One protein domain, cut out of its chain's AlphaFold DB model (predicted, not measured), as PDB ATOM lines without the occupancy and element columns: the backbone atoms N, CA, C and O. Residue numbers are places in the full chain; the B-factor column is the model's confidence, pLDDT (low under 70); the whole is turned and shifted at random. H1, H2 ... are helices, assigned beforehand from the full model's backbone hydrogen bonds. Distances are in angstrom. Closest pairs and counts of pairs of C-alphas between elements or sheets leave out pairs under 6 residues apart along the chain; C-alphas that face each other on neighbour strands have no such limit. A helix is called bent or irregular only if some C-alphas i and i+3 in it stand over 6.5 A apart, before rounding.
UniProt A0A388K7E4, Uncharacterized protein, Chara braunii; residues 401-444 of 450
ATOM      1  N   GLN A 401     223.732  56.494 158.061       92.38
ATOM      2  CA  GLN A 401     222.687  55.669 158.684       92.38
ATOM      3  C   GLN A 401     222.558  54.284 158.043       92.38
ATOM      4  O   GLN A 401     222.459  53.281 158.754       92.38
ATOM      5  N   ARG A 402     222.602  54.197 156.706       94.62
ATOM      6  CA  ARG A 402     222.603  52.910 155.989       94.62
ATOM      7  C   ARG A 402     223.821  52.069 156.375       94.62
ATOM      8  O   ARG A 402     223.662  50.897 156.704       94.62
ATOM      9  N   ASN A 403     225.005  52.679 156.412       96.00
ATOM     10  CA  ASN A 403     226.239  52.025 156.851       96.00
ATOM     11  C   ASN A 403     226.145  51.557 158.311       96.00
ATOM     12  O   ASN A 403     226.519  50.430 158.620       96.00
ATOM     13  N   LYS A 404     225.571  52.371 159.204       93.19
ATOM     14  CA  LYS A 404     225.364  52.027 160.618       93.19
ATOM     15  C   LYS A 404     224.445  50.817 160.780       93.19
ATOM     16  O   LYS A 404     224.722  49.947 161.600       93.19
ATOM     17  N   ARG A 405     223.355  50.745 160.010       93.31
ATOM     18  CA  ARG A 405     222.460  49.575 159.999       93.31
ATOM     19  C   ARG A 405     223.175  48.339 159.462       93.31
ATOM     20  O   ARG A 405     223.121  47.308 160.113       93.31
ATOM     21  N   PHE A 406     223.905  48.471 158.355       95.25
ATOM     22  CA  PHE A 406     224.695  47.376 157.793       95.25
ATOM     23  C   PHE A 406     225.709  46.819 158.803       95.25
ATOM     24  O   PHE A 406     225.775  45.612 158.994       95.25
ATOM     25  N   LEU A 407     226.444  47.687 159.506       94.81
ATOM     26  CA  LEU A 407     227.396  47.273 160.543       94.81
ATOM     27  C   LEU A 407     226.707  46.601 161.737       94.81
ATOM     28  O   LEU A 407     227.213  45.611 162.250       94.81
ATOM     29  N   LYS A 408     225.539  47.091 162.171       91.75
ATOM     30  CA  LYS A 408     224.752  46.421 163.221       91.75
ATOM     31  C   LYS A 408     224.281  45.035 162.788       91.75
ATOM     32  O   LYS A 408     224.381  44.099 163.571       91.75
ATOM     33  N   ASP A 409     223.797  44.910 161.557       94.31
ATOM     34  CA  ASP A 409     223.362  43.630 160.998       94.31
ATOM     35  C   ASP A 409     224.530  42.653 160.867       94.31
ATOM     36  O   ASP A 409     224.350  41.462 161.109       94.31
ATOM     37  N   LEU A 410     225.713  43.157 160.509       95.62
ATOM     38  CA  LEU A 410     226.952  42.396 160.418       95.62
ATOM     39  C   LEU A 410     227.404  41.877 161.789       95.62
ATOM     40  O   LEU A 410     227.761  40.711 161.903       95.62
ATOM     41  N   LEU A 411     227.327  42.718 162.828       91.12
ATOM     42  CA  LEU A 411     227.612  42.319 164.211       91.12
ATOM     43  C   LEU A 411     226.598  41.297 164.735       91.12
ATOM     44  O   LEU A 411     226.972  40.384 165.459       91.12
ATOM     45  N   ALA A 412     225.322  41.436 164.364       91.12
ATOM     46  CA  ALA A 412     224.277  40.493 164.753       91.12
ATOM     47  C   ALA A 412     224.354  39.155 163.990       91.12
ATOM     48  O   ALA A 412     223.871  38.146 164.493       91.12
ATOM     49  N   HIS A 413     224.940  39.137 162.787       94.06
ATOM     50  CA  HIS A 413     225.022  37.953 161.926       94.06
ATOM     51  C   HIS A 413     226.434  37.814 161.330       94.06
ATOM     52  O   HIS A 413     226.633  38.112 160.143       94.06
ATOM     53  N   PRO A 414     227.423  37.344 162.115       94.69
ATOM     54  CA  PRO A 414     228.833  37.338 161.713       94.69
ATOM     55  C   PRO A 414     229.120  36.613 160.391       94.69
ATOM     56  O   PRO A 414     229.993  37.031 159.632       94.69
ATOM     57  N   TRP A 415     228.343  35.583 160.033       95.44
ATOM     58  CA  TRP A 415     228.493  34.858 158.759       95.44
ATOM     59  C   TRP A 415     228.279  35.737 157.514       95.44
ATOM     60  O   TRP A 415     228.756  35.401 156.427       95.44
ATOM     61  N   ARG A 416     227.624  36.901 157.651       95.56
ATOM     62  CA  ARG A 416     227.497  37.899 156.576       95.56
ATOM     63  C   ARG A 416     228.810  38.624 156.263       95.56
ATOM     64  O   ARG A 416     228.859  39.329 155.255       95.56
ATOM     65  N   MET A 417     229.885  38.420 157.034       95.75
ATOM     66  CA  MET A 417     231.221  38.955 156.723       95.75
ATOM     67  C   MET A 417     231.712  38.579 155.329       95.75
ATOM     68  O   MET A 417     232.375  39.386 154.681       95.75
ATOM     69  N   ARG A 418     231.310  37.417 154.800       96.69
ATOM     70  CA  ARG A 418     231.636  37.016 153.422       96.69
ATOM     71  C   ARG A 418     231.155  38.029 152.373       96.69
ATOM     72  O   ARG A 418     231.791  38.179 151.337       96.69
ATOM     73  N   HIS A 419     230.062  38.749 152.638       95.88
ATOM     74  CA  HIS A 419     229.569  39.800 151.744       95.88
ATOM     75  C   HIS A 419     230.409  41.072 151.807       95.88
ATOM     76  O   HIS A 419     230.474  41.790 150.816       95.88
ATOM     77  N   VAL A 420     231.063  41.348 152.940       97.12
ATOM     78  CA  VAL A 420     231.906  42.538 153.114       97.12
ATOM     79  C   VAL A 420     233.097  42.487 152.160       97.12
ATOM     80  O   VAL A 420     233.362  43.475 151.490       97.12
ATOM     81  N   TYR A 421     233.725  41.320 151.995       96.19
ATOM     82  CA  TYR A 421     234.834  41.128 151.049       96.19
ATOM     83  C   TYR A 421     234.454  41.347 149.577       96.19
ATOM     84  O   TYR A 421     235.331  41.557 148.749       96.19
ATOM     85  N   LYS A 422     233.157  41.318 149.245       97.50
ATOM     86  CA  LYS A 422     232.651  41.585 147.890       97.50
ATOM     87  C   LYS A 422     232.287  43.057 147.663       97.50
ATOM     88  O   LYS A 422     231.870  43.417 146.567       97.50
ATOM     89  N   LEU A 423     232.368  43.907 148.691       97.56
ATOM     90  CA  LEU A 423     232.047  45.327 148.565       97.56
ATOM     91  C   LEU A 423     233.206  46.089 147.918       97.56
ATOM     92  O   LEU A 423     234.371  45.831 148.205       97.56
ATOM     93  N   ALA A 424     232.875  47.094 147.107       97.94
ATOM     94  CA  ALA A 424     233.864  48.009 146.548       97.94
ATOM     95  C   ALA A 424     234.684  48.712 147.649       97.94
ATOM     96  O   ALA A 424     234.161  49.035 148.724       97.94
ATOM     97  N   SER A 425     235.947  49.028 147.351       97.81
ATOM     98  CA  SER A 425     236.885  49.689 148.275       97.81
ATOM     99  C   SER A 425     236.320  50.984 148.877       97.81
ATOM    100  O   SER A 425     236.418  51.208 150.083       97.81
ATOM    101  N   GLN A 426     235.622  51.793 148.074       97.50
ATOM    102  CA  GLN A 426     234.948  53.015 148.529       97.50
ATOM    103  C   GLN A 426     233.889  52.736 149.607       97.50
ATOM    104  O   GLN A 426     233.783  53.461 150.602       97.50
ATOM    105  N   LYS A 427     233.110  51.659 149.448       97.50
ATOM    106  CA  LYS A 427     232.082  51.262 150.416       97.50
ATOM    107  C   LYS A 427     232.711  50.757 151.709       97.50
ATOM    108  O   LYS A 427     232.214  51.101 152.780       97.50
ATOM    109  N   LEU A 428     233.803  49.997 151.619       97.81
ATOM    110  CA  LEU A 428     234.581  49.552 152.779       97.81
ATOM    111  C   LEU A 428     235.152  50.738 153.562       97.81
ATOM    112  O   LEU A 428     234.971  50.806 154.776       97.81
ATOM    113  N   ALA A 429     235.733  51.726 152.876       97.19
ATOM    114  CA  ALA A 429     236.214  52.953 153.506       97.19
ATOM    115  C   ALA A 429     235.077  53.727 154.200       97.19
ATOM    116  O   ALA A 429     235.231  54.195 155.331       97.19
ATOM    117  N   ALA A 430     233.900  53.822 153.572       97.19
ATOM    118  CA  ALA A 430     232.730  54.457 154.177       97.19
ATOM    119  C   ALA A 430     232.207  53.689 155.407       97.19
ATOM    120  O   ALA A 430     231.806  54.310 156.399       97.19
ATOM    121  N   LEU A 431     232.222  52.351 155.370       96.88
ATOM    122  CA  LEU A 431     231.894  51.501 156.516       96.88
ATOM    123  C   LEU A 431     232.899  51.702 157.651       96.88
ATOM    124  O   LEU A 431     232.474  51.904 158.781       96.88
ATOM    125  N   TYR A 432     234.197  51.746 157.352       96.06
ATOM    126  CA  TYR A 432     235.247  52.000 158.337       96.06
ATOM    127  C   TYR A 432     235.085  53.369 159.018       96.06
ATOM    128  O   TYR A 432     235.011  53.447 160.245       96.06
ATOM    129  N   LYS A 433     234.887  54.445 158.239       95.00
ATOM    130  CA  LYS A 433     234.578  55.786 158.778       95.00
ATOM    131  C   LYS A 433     233.335  55.766 159.675       95.00
ATOM    132  O   LYS A 433     233.322  56.361 160.748       95.00
ATOM    133  N   THR A 434     232.293  55.035 159.265       95.00
ATOM    134  CA  THR A 434     231.057  54.896 160.053       95.00
ATOM    135  C   THR A 434     231.271  54.063 161.322       95.00
ATOM    136  O   THR A 434     230.653  54.351 162.346       95.00
ATOM    137  N   ALA A 435     232.145  53.052 161.289       93.44
ATOM    138  CA  ALA A 435     232.491  52.224 162.443       93.44
ATOM    139  C   ALA A 435     233.115  53.064 163.569       93.44
ATOM    140  O   ALA A 435     232.811  52.837 164.742       93.44
ATOM    141  N   GLY A 436     233.870  54.113 163.219       91.12
ATOM    142  CA  GLY A 436     234.380  55.105 164.170       91.12
ATOM    143  C   GLY A 436     233.290  55.758 165.033       91.12
ATOM    144  O   GLY A 436     233.533  56.062 166.200       91.12
ATOM    145  N   LEU A 437     232.053  55.874 164.536       86.25
ATOM    146  CA  LEU A 437     230.917  56.430 165.291       86.25
ATOM    147  C   LEU A 437     230.377  55.484 166.381       86.25
ATOM    148  O   LEU A 437     229.597  55.910 167.235       86.25
ATOM    149  N   PHE A 438     230.770  54.204 166.374       80.75
ATOM    150  CA  PHE A 438     230.420  53.219 167.409       80.75
ATOM    151  C   PHE A 438     231.422  53.181 168.573       80.75
ATOM    152  O   PHE A 438     231.212  52.448 169.541       80.75
ATOM    153  N   SER A 439     232.505  53.959 168.499       60.00
ATOM    154  CA  SER A 439     233.629  53.921 169.445       60.00
ATOM    155  C   SER A 439     233.284  54.337 170.882       60.00
ATOM    156  O   SER A 439     234.056  54.046 171.794       60.00
ATOM    157  N   ARG A 440     232.112  54.939 171.133       63.16
ATOM    158  CA  ARG A 440     231.664  55.241 172.500       63.16
ATOM    159  C   ARG A 440     231.428  53.935 173.277       63.16
ATOM    160  O   ARG A 440     230.605  53.109 172.891       63.16
ATOM    161  N   LYS A 441     232.145  53.766 174.396       57.34
ATOM    162  CA  LYS A 441     232.217  52.555 175.252       57.34
ATOM    163  C   LYS A 441     230.848  51.904 175.538       57.34
ATOM    164  O   LYS A 441     230.729  50.683 175.502       57.34
ATOM    165  N   ALA A 442     229.796  52.714 175.693       57.38
ATOM    166  CA  ALA A 442     228.420  52.265 175.925       57.38
ATOM    167  C   ALA A 442     227.849  51.329 174.835       57.38
ATOM    168  O   ALA A 442     226.985  50.506 175.132       57.38
ATOM    169  N   THR A 443     228.317  51.420 173.582       54.53
ATOM    170  CA  THR A 443     227.857  50.540 172.492       54.53
ATOM    171  C   THR A 443     228.632  49.227 172.365       54.53
ATOM    172  O   THR A 443     228.101  48.313 171.740       54.53
ATOM    173  N   ARG A 444     229.818  49.077 172.984       55.31
ATOM    174  CA  ARG A 444     230.586  47.809 172.971       55.31
ATOM    175  C   ARG A 444     230.058  46.775 173.970       55.31
ATOM    176  O   ARG A 444     230.125  45.583 173.706       55.31
TER     177      ARG A 444
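What this domain is: This is residues 401 to 444 of the 450 residues of an uncharacterized protein of Chara braunii (UniProt A0A388K7E4). Three helices make an open, angular frame: the longest, H3, forms one side, H1 stands nearly square to it with its first turns packed on the middle of H3, and the short H2 folds back from the far end of H1 toward the first part of H3. Contacts between the helices are few, and two stretches stick out, residues 421 to 426 at one corner and the tail of residues 439 to 444 past the end of H3. The printed part has 44 residues, with three named helices in the order H1, H2, H3 and no named strand; the class is all helix, with 33 residues in the helices. The whole is compact, with a radius of gyration of the C-alphas of 10.5 A, and spans 30 by 22 by 14 A.

How they stand to each other: H3, residues 425 to 438, touches H1, residues 401 to 412, and the closest C-alphas, those of Asn 403 and Leu 431, are 5.7 A apart. Their lines are about perpendicular, at 79 degrees. H1 touches H3 with residues 403 to 407 alone, and H3 touches H1 with residues 430 to 435 alone. H2, residues 414 to 420, is close to H1 but not clearly touching; their closest C-alphas, those of Leu 410 and Arg 416, are 5.9 A apart. H1 and H2 run opposite ways at a steep tilt of 43 degrees. H2 and H3 are also close but not clearly touching, with the closest C-alphas, those of Val 420 and Leu 428, 7.5 A apart. They run opposite ways at a steep tilt of 40 degrees. H2 is irregular, but only just: C-alphas 415 and 418 are 6.6 A apart, and its line is a rough one. Every O i to N i+4 pair is within hydrogen-bond range in H1, against 8 of 10 in H3 and 0 of 3 in H2, where 3 of 4 O i to N i+3 pairs are within range.

Where its parts are: H3 is 20.5 A long from C-alpha 425 at (236.885, 49.689, 148.275) to C-alpha 438 at (230.420, 53.219, 167.409). H1 begins at C-alpha 401, at (222.687, 55.669, 158.684), and measures 16.4 A to C-alpha 412. H2 measures 10.5 A from C-alpha 414 to C-alpha 420.

The domain as a whole: The two C-alphas farthest apart, those of Lys 422 and Ala 442, are 30.3 A apart. Without the stretches that stand free, the body of 32 residues spans 22 by 15 by 14 A. The printed part has no cut, and the links H1 to H2 and H2 to H3 are tight. The mean pLDDT of the printed part is 89.7; residues 439 to 444 are under 70.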